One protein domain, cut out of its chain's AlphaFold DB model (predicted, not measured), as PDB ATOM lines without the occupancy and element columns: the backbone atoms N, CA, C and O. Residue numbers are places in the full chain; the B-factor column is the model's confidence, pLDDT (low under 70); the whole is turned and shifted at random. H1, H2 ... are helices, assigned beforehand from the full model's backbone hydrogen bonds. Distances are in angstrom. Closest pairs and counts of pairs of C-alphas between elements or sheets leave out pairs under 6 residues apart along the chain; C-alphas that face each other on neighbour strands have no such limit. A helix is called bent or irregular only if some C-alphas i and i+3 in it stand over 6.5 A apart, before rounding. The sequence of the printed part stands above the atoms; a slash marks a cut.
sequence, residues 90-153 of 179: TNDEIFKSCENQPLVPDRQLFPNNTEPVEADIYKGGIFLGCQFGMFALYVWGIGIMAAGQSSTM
ATOM      1  N   THR A  90      57.805  45.738 146.389       79.00
ATOM      2  CA  THR A  90      57.086  45.455 147.645       79.00
ATOM      3  C   THR A  90      56.511  46.739 148.249       79.00
ATOM      4  O   THR A  90      56.957  47.841 147.914       79.00
ATOM      5  N   ASN A  91      55.521  46.619 149.143       74.69
ATOM      6  CA  ASN A  91      54.892  47.790 149.770       74.69
ATOM      7  C   ASN A  91      55.897  48.645 150.571       74.69
ATOM      8  O   ASN A  91      55.801  49.871 150.534       74.69
ATOM      9  N   ASP A  92      56.898  48.032 151.217       74.62
ATOM     10  CA  ASP A  92      57.964  48.749 151.947       74.62
ATOM     11  C   ASP A  92      58.807  49.660 151.033       74.62
ATOM     12  O   ASP A  92      59.122  50.797 151.392       74.62
ATOM     13  N   GLU A  93      59.130  49.212 149.816       77.12
ATOM     14  CA  GLU A  93      59.912  50.020 148.874       77.12
ATOM     15  C   GLU A  93      59.142  51.250 148.386       77.12
ATOM     16  O   GLU A  93      59.710  52.339 148.266       77.12
ATOM     17  N   ILE A  94      57.842  51.093 148.127       77.31
ATOM     18  CA  ILE A  94      56.976  52.207 147.729       77.31
ATOM     19  C   ILE A  94      56.817  53.186 148.893       77.31
ATOM     20  O   ILE A  94      56.923  54.397 148.693       77.31
ATOM     21  N   PHE A  95      56.632  52.669 150.109       76.12
ATOM     22  CA  PHE A  95      56.494  53.476 151.318       76.12
ATOM     23  C   PHE A  95      57.722  54.370 151.556       76.12
ATOM     24  O   PHE A  95      57.572  55.571 151.788       76.12
ATOM     25  N   LYS A  96      58.937  53.826 151.396       76.38
ATOM     26  CA  LYS A  96      60.194  54.596 151.476       76.38
ATOM     27  C   LYS A  96      60.314  55.656 150.382       76.38
ATOM     28  O   LYS A  96      60.782  56.761 150.647       76.38
ATOM     29  N   SER A  97      59.865  55.361 149.159       77.38
ATOM     30  CA  SER A  97      59.816  56.363 148.083       77.38
ATOM     31  C   SER A  97      58.858  57.513 148.419       77.38
ATOM     32  O   SER A  97      59.186  58.676 148.184       77.38
ATOM     33  N   CYS A  98      57.708  57.211 149.031       76.00
ATOM     34  CA  CYS A  98      56.730  58.209 149.469       76.00
ATOM     35  C   CYS A  98      57.231  59.093 150.626       76.00
ATOM     36  O   CYS A  98      56.774  60.227 150.770       76.00
ATOM     37  N   GLU A  99      58.164  58.621 151.457       72.75
ATOM     38  CA  GLU A  99      58.706  59.400 152.581       72.75
ATOM     39  C   GLU A  99      59.472  60.647 152.114       72.75
ATOM     40  O   GLU A  99      59.377  61.710 152.732       72.75
ATOM     41  N   ASN A 100      60.130  60.556 150.957       69.19
ATOM     42  CA  ASN A 100      60.861  61.666 150.344       69.19
ATOM     43  C   ASN A 100      59.943  62.767 149.772       69.19
ATOM     44  O   ASN A 100      60.426  63.840 149.409       69.19
ATOM     45  N   GLN A 101      58.625  62.538 149.701       70.25
ATOM     46  CA  GLN A 101      57.632  63.509 149.237       70.25
ATOM     47  C   GLN A 101      56.488  63.664 150.255       70.25
ATOM     48  O   GLN A 101      55.459  62.995 150.166       70.25
ATOM     49  N   PRO A 102      56.601  64.598 151.218       60.81
ATOM     50  CA  PRO A 102      55.673  64.677 152.345       60.81
ATOM     51  C   PRO A 102      54.252  65.185 152.017       60.81
ATOM     52  O   PRO A 102      53.427  65.264 152.927       60.81
ATOM     53  N   LEU A 103      53.939  65.518 150.759       62.81
ATOM     54  CA  LEU A 103      52.676  66.160 150.359       62.81
ATOM     55  C   LEU A 103      51.560  65.209 149.884       62.81
ATOM     56  O   LEU A 103      50.513  65.686 149.454       62.81
ATOM     57  N   VAL A 104      51.737  63.887 149.957       65.25
ATOM     58  CA  VAL A 104      50.705  62.940 149.495       65.25
ATOM     59  C   VAL A 104      49.715  62.611 150.631       65.25
ATOM     60  O   VAL A 104      50.164  62.201 151.710       65.25
ATOM     61  N   PRO A 105      48.390  62.794 150.435       58.94
ATOM     62  CA  PRO A 105      47.378  62.401 151.412       58.94
ATOM     63  C   PRO A 105      47.303  60.865 151.482       58.94
ATOM     64  O   PRO A 105      47.346  60.198 150.455       58.94
ATOM     65  N   ASP A 106      47.223  60.306 152.691       61.22
ATOM     66  CA  ASP A 106      47.109  58.863 152.982       61.22
ATOM     67  C   ASP A 106      48.309  57.959 152.645       61.22
ATOM     68  O   ASP A 106      48.226  56.991 151.890       61.22
ATOM     69  N   ARG A 107      49.424  58.174 153.356       59.12
ATOM     70  CA  ARG A 107      50.560  57.226 153.400       59.12
ATOM     71  C   ARG A 107      50.233  55.900 154.103       59.12
ATOM     72  O   ARG A 107      50.941  54.921 153.909       59.12
ATOM     73  N   GLN A 108      49.168  55.854 154.909       60.44
ATOM     74  CA  GLN A 108      48.744  54.652 155.645       60.44
ATOM     75  C   GLN A 108      48.092  53.581 154.753       60.44
ATOM     76  O   GLN A 108      47.822  52.479 155.222       60.44
ATOM     77  N   LEU A 109      47.853  53.884 153.471       70.31
ATOM     78  CA  LEU A 109      47.272  52.947 152.508       70.31
ATOM     79  C   LEU A 109      48.232  51.809 152.114       70.31
ATOM     80  O   LEU A 109      47.777  50.735 151.726       70.31
ATOM     81  N   PHE A 110      49.545  52.038 152.211       68.00
ATOM     82  CA  PHE A 110      50.570  51.024 151.969       68.00
ATOM     83  C   PHE A 110      51.073  50.497 153.319       68.00
ATOM     84  O   PHE A 110      51.889  51.162 153.962       68.00
ATOM     85  N   PRO A 111      50.581  49.339 153.799       65.81
ATOM     86  CA  PRO A 111      51.118  48.735 155.011       65.81
ATOM     87  C   PRO A 111      52.590  48.369 154.796       65.81
ATOM     88  O   PRO A 111      52.974  47.934 153.713       65.81
ATOM     89  N   ASN A 112      53.416  48.516 155.833       65.50
ATOM     90  CA  ASN A 112      54.814  48.084 155.808       65.50
ATOM     91  C   ASN A 112      54.891  46.546 155.891       65.50
ATOM     92  O   ASN A 112      55.185  45.974 156.941       65.50
ATOM     93  N   ASN A 113      54.523  45.875 154.800       69.19
ATOM     94  CA  ASN A 113      54.646  44.435 154.626       69.19
ATOM     95  C   ASN A 113      55.457  44.111 153.356       69.19
ATOM     96  O   ASN A 113      55.609  44.925 152.445       69.19
ATOM     97  N   THR A 114      55.994  42.895 153.299       72.44
ATOM     98  CA  THR A 114      56.729  42.357 152.141       72.44
ATOM     99  C   THR A 114      55.814  41.700 151.108       72.44
ATOM    100  O   THR A 114      56.293  41.024 150.198       72.44
ATOM    101  N   GLU A 115      54.498  41.883 151.229       73.88
ATOM    102  CA  GLU A 115      53.556  41.347 150.254       73.88
ATOM    103  C   GLU A 115      53.657  42.112 148.927       73.88
ATOM    104  O   GLU A 115      54.005  43.301 148.908       73.88
ATOM    105  N   PRO A 116      53.387  41.438 147.795       67.88
ATOM    106  CA  PRO A 116      53.317  42.108 146.509       67.88
ATOM    107  C   PRO A 116      52.197  43.153 146.520       67.88
ATOM    108  O   PRO A 116      51.122  42.950 147.087       67.88
ATOM    109  N   VAL A 117      52.462  44.287 145.881       67.81
ATOM    110  CA  VAL A 117      51.537  45.419 145.836       67.81
ATOM    111  C   VAL A 117      50.337  45.062 144.959       67.81
ATOM    112  O   VAL A 117      50.480  44.752 143.776       67.81
ATOM    113  N   GLU A 118      49.138  45.142 145.526       71.19
ATOM    114  CA  GLU A 118      47.897  45.016 144.767       71.19
ATOM    115  C   GLU A 118      47.624  46.318 144.001       71.19
ATOM    116  O   GLU A 118      47.459  47.388 144.597       71.19
ATOM    117  N   ALA A 119      47.602  46.234 142.670       70.12
ATOM    118  CA  ALA A 119      47.402  47.379 141.794       70.12
ATOM    119  C   ALA A 119      45.908  47.727 141.678       70.12
ATOM    120  O   ALA A 119      45.155  47.049 140.985       70.12
ATOM    121  N   ASP A 120      45.503  48.817 142.328       81.56
ATOM    122  CA  ASP A 120      44.172  49.424 142.202       81.56
ATOM    123  C   ASP A 120      44.294  50.841 141.612       81.56
ATOM    124  O   ASP A 120      45.338  51.479 141.741       81.56
ATOM    125  N   ILE A 121      43.241  51.368 140.988       84.06
ATOM    126  CA  ILE A 121      43.206  52.695 140.349       84.06
ATOM    127  C   ILE A 121      43.558  53.804 141.357       84.06
ATOM    128  O   ILE A 121      44.275  54.752 141.018       84.06
ATOM    129  N   TYR A 122      43.087  53.669 142.603       83.56
ATOM    130  CA  TYR A 122      43.393  54.605 143.689       83.56
ATOM    131  C   TYR A 122      44.852  54.485 144.153       83.56
ATOM    132  O   TYR A 122      45.583  55.476 144.158       83.56
ATOM    133  N   LYS A 123      45.314  53.259 144.443       81.81
ATOM    134  CA  LYS A 123      46.710  52.975 144.831       81.81
ATOM    135  C   LYS A 123      47.700  53.401 143.740       81.81
ATOM    136  O   LYS A 123      48.750  53.957 144.047       81.81
ATOM    137  N   GLY A 124      47.343  53.215 142.469       83.62
ATOM    138  CA  GLY A 124      48.117  53.653 141.311       83.62
ATOM    139  C   GLY A 124      48.257  55.175 141.233       83.62
ATOM    140  O   GLY A 124      49.347  55.671 140.966       83.62
ATOM    141  N   GLY A 125      47.197  55.927 141.545       85.25
ATOM    142  CA  GLY A 125      47.253  57.391 141.612       85.25
ATOM    143  C   GLY A 125      48.171  57.909 142.724       85.25
ATOM    144  O   GLY A 125      48.976  58.811 142.486       85.25
ATOM    145  N   ILE A 126      48.103  57.304 143.914       82.06
ATOM    146  CA  ILE A 126      49.003  57.625 145.035       82.06
ATOM    147  C   ILE A 126      50.453  57.251 144.695       82.06
ATOM    148  O   ILE A 126      51.359  58.041 144.953       82.06
ATOM    149  N   PHE A 127      50.678  56.108 144.038       83.31
ATOM    150  CA  PHE A 127      52.000  55.696 143.560       83.31
ATOM    151  C   PHE A 127      52.617  56.717 142.590       83.31
ATOM    152  O   PHE A 127      53.758  57.140 142.785       83.31
ATOM    153  N   LEU A 128      51.859  57.179 141.583       84.69
ATOM    154  CA  LEU A 128      52.320  58.261 140.701       84.69
ATOM    155  C   LEU A 128      52.610  59.540 141.489       84.69
ATOM    156  O   LEU A 128      53.590  60.225 141.199       84.69
ATOM    157  N   GLY A 129      51.778  59.841 142.487       84.19
ATOM    158  CA  GLY A 129      51.957  60.968 143.393       84.19
ATOM    159  C   GLY A 129      53.267  60.916 144.175       84.19
ATOM    160  O   GLY A 129      53.912  61.948 144.288       84.19
ATOM    161  N   CYS A 130      53.683  59.742 144.656       82.19
ATOM    162  CA  CYS A 130      54.940  59.561 145.391       82.19
ATOM    163  C   CYS A 130      56.192  59.560 144.500       82.19
ATOM    164  O   CYS A 130      57.275  59.913 144.959       82.19
ATOM    165  N   GLN A 131      56.073  59.120 143.243       81.06
ATOM    166  CA  GLN A 131      57.215  59.017 142.328       81.06
ATOM    167  C   GLN A 131      57.444  60.307 141.527       81.06
ATOM    168  O   GLN A 131      58.584  60.711 141.303       81.06
ATOM    169  N   PHE A 132      56.364  60.946 141.074       83.56
ATOM    170  CA  PHE A 132      56.394  62.106 140.174       83.56
ATOM    171  C   PHE A 132      55.864  63.395 140.828       83.56
ATOM    172  O   PHE A 132      55.934  64.462 140.216       83.56
ATOM    173  N   GLY A 133      55.359  63.330 142.066       84.19
ATOM    174  CA  GLY A 133      54.811  64.466 142.809       84.19
ATOM    175  C   GLY A 133      53.313  64.713 142.590       84.19
ATOM    176  O   GLY A 133      52.637  64.047 141.804       84.19
ATOM    177  N   MET A 134      52.779  65.744 143.262       81.44
ATOM    178  CA  MET A 134      51.341  66.070 143.241       81.44
ATOM    179  C   MET A 134      50.784  66.376 141.846       81.44
ATOM    180  O   MET A 134      49.609  66.123 141.587       81.44
ATOM    181  N   PHE A 135      51.601  66.906 140.935       85.94
ATOM    182  CA  PHE A 135      51.149  67.215 139.577       85.94
ATOM    183  C   PHE A 135      50.657  65.960 138.844       85.94
ATOM    184  O   PHE A 135      49.589  65.982 138.234       85.94
ATOM    185  N   ALA A 136      51.386  64.848 138.960       86.44
ATOM    186  CA  ALA A 136      50.996  63.588 138.339       86.44
ATOM    187  C   ALA A 136      49.690  63.039 138.933       86.44
ATOM    188  O   ALA A 136      48.852  62.528 138.193       86.44
ATOM    189  N   LEU A 137      49.478  63.218 140.241       85.81
ATOM    190  CA  LEU A 137      48.240  62.835 140.922       85.81
ATOM    191  C   LEU A 137      47.037  63.642 140.409       85.81
ATOM    192  O   LEU A 137      45.991  63.062 140.116       85.81
ATOM    193  N   TYR A 138      47.185  64.959 140.231       89.00
ATOM    194  CA  TYR A 138      46.122  65.792 139.660       89.00
ATOM    195  C   TYR A 138      45.809  65.424 138.210       89.00
ATOM    196  O   TYR A 138      44.638  65.284 137.856       89.00
ATOM    197  N   VAL A 139      46.833  65.231 137.375       90.75
ATOM    198  CA  VAL A 139      46.650  64.822 135.975       90.75
ATOM    199  C   VAL A 139      45.963  63.458 135.891       90.75
ATOM    200  O   VAL A 139      45.031  63.294 135.105       90.75
ATOM    201  N   TRP A 140      46.359  62.505 136.737       89.69
ATOM    202  CA  TRP A 140      45.732  61.187 136.830       89.69
ATOM    203  C   TRP A 140      44.253  61.282 137.225       89.69
ATOM    204  O   TRP A 140      43.389  60.726 136.543       89.69
ATOM    205  N   GLY A 141      43.942  62.051 138.273       90.25
ATOM    206  CA  GLY A 141      42.571  62.255 138.743       90.25
ATOM    207  C   GLY A 141      41.672  62.933 137.703       90.25
ATOM    208  O   GLY A 141      40.564  62.461 137.442       90.25
ATOM    209  N   ILE A 142      42.158  63.997 137.055       91.25
ATOM    210  CA  ILE A 142      41.435  64.679 135.968       91.25
ATOM    211  C   ILE A 142      41.244  63.735 134.776       91.25
ATOM    212  O   ILE A 142      40.165  63.708 134.188       91.25
ATOM    213  N   GLY A 143      42.254  62.926 134.444       89.75
ATOM    214  CA  GLY A 143      42.185  61.935 133.371       89.75
ATOM    215  C   GLY A 143      41.090  60.891 133.599       89.75
ATOM    216  O   GLY A 143      40.275  60.652 132.707       89.75
ATOM    217  N   ILE A 144      41.008  60.326 134.807       88.31
ATOM    218  CA  ILE A 144      39.948  59.372 135.178       88.31
ATOM    219  C   ILE A 144      38.569  60.039 135.128       88.31
ATOM    220  O   ILE A 144      37.615  59.465 134.598       88.31
ATOM    221  N   MET A 145      38.456  61.271 135.630       89.12
ATOM    222  CA  MET A 145      37.203  62.024 135.592       89.12
ATOM    223  C   MET A 145      36.743  62.284 134.150       89.12
ATOM    224  O   MET A 145      35.578  62.054 133.817       89.12
ATOM    225  N   ALA A 146      37.661  62.708 133.279       86.62
ATOM    226  CA  ALA A 146      37.396  62.934 131.862       86.62
ATOM    227  C   ALA A 146      36.980  61.638 131.143       86.62
ATOM    228  O   ALA A 146      36.028  61.646 130.356       86.62
ATOM    229  N   ALA A 147      37.630  60.512 131.456       82.69
ATOM    230  CA  ALA A 147      37.259  59.197 130.929       82.69
ATOM    231  C   ALA A 147      35.826  58.793 131.331       82.69
ATOM    232  O   ALA A 147      35.071  58.276 130.502       82.69
ATOM    233  N   GLY A 148      35.415  59.099 132.567       83.00
ATOM    234  CA  GLY A 148      34.044  58.882 133.039       83.00
ATOM    235  C   GLY A 148      33.003  59.686 132.250       83.00
ATOM    236  O   GLY A 148      31.995  59.135 131.809       83.00
ATOM    237  N   GLN A 149      33.267  60.971 131.998       85.38
ATOM    238  CA  GLN A 149      32.339  61.853 131.273       85.38
ATOM    239  C   GLN A 149      32.180  61.477 129.789       85.38
ATOM    240  O   GLN A 149      31.070  61.522 129.250       85.38
ATOM    241  N   SER A 150      33.262  61.040 129.136       80.19
ATOM    242  CA  SER A 150      33.254  60.567 127.739       80.19
ATOM    243  C   SER A 150      32.227  59.447 127.492       80.19
ATOM    244  O   SER A 150      31.517  59.438 126.477       80.19
ATOM    245  N   SER A 151      32.087  58.533 128.458       72.12
ATOM    246  CA  SER A 151      31.160  57.399 128.372       72.12
ATOM    247  C   SER A 151      29.696  57.850 128.368       72.12
ATOM    248  O   SER A 151      28.897  57.334 127.586       72.12
ATOM    249  N   THR A 152      29.349  58.867 129.164       79.19
ATOM    250  CA  THR A 152      27.987  59.429 129.244       79.19
ATOM    251  C   THR A 152      27.552  60.094 127.938       79.19
ATOM    252  O   THR A 152      26.397  59.965 127.537       79.19
ATOM    253  N   MET A 153      28.465  60.768 127.230       69.19
ATOM    254  CA  MET A 153      28.167  61.389 125.930       69.19
ATOM    255  C   MET A 153      28.067  60.367 124.792       69.19
ATOM    256  O   MET A 153      27.263  60.521 123.870       69.19
TER     257      MET A 153
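This is residues 90 to 153 of the 179 residues of an uncharacterized protein of Globodera pallida (UniProt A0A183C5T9). Three helices are set in a row: H2 stands in the middle, H1 is beyond one side of it, and on its other side the long helix H3 folds back from H2 as a hairpin that opens into a V, with Gly 133 at its point. The far part of H3, residues 145 to 153, sticks out as an arm, while residues 100 to 120 form a long loop that runs from the end of H1 back past its beginning and on to the start of H2. The printed part has 64 residues with three named helices, in the order H1, H2, H3, and no named strand; its class is all helix. It is only just loose, close to compact, with a radius of gyration of the C-alphas of 13.1 A, and its elongated outline spans 43 by 22 by 15 A.

H3, residues 134 to 153, is the longest helix and touches H2, residues 121 to 132. The closest C-alphas of the two are those of Gly 129 and Leu 137, 4.8 A apart. H3 touches H2 with residues 135 to 141 alone, and H2 touches H3 with residues 125 to 129 alone. H2 and H3 run opposite ways at a shallow tilt of 34 degrees, only just short of steep, and form a helical hairpin. H2 also touches H1, residues 91 to 99, with residues 127 to 131 of H2 alone. The closest C-alphas there are those of Cys 98 and Cys 130, 4.7 A apart. H1 and H2 run the same way at a steep tilt of 49 degrees. H1 and H3 are apart. In H1 and H2 every O i to N i+4 pair is within hydrogen-bond range; in H3 14 of 16 are.

H3 has 20 residues and measures 29.3 A from C-alpha 134 at (51.341, 66.070, 143.241) to C-alpha 153 at (28.167, 61.389, 125.930). H2 has 12 residues, Ile 121 to Phe 132, and measures 16.2 A. H1 has 9 residues, Asn 91 to Glu 99, and measures 12.5 A; its C-alpha 91 is at (54.892, 47.790, 149.770). No helix is bent or irregular.

The two C-alphas farthest apart are those of Thr 114 and Met 153, 43.2 A. Without residues 145 to 153, which stand free, the body of 55 residues spans 31 by 22 by 15 A. The printed part has no cut. The link from H1 to H2 is long, with 21 residues, and the link from H2 to H3 is tight, with 1 residue. The mean pLDDT of the printed part is 77.4. Values under 70 are found at residue 100, residues 102 to 108, residues 110 to 113, residues 116 to 117 and residue 153.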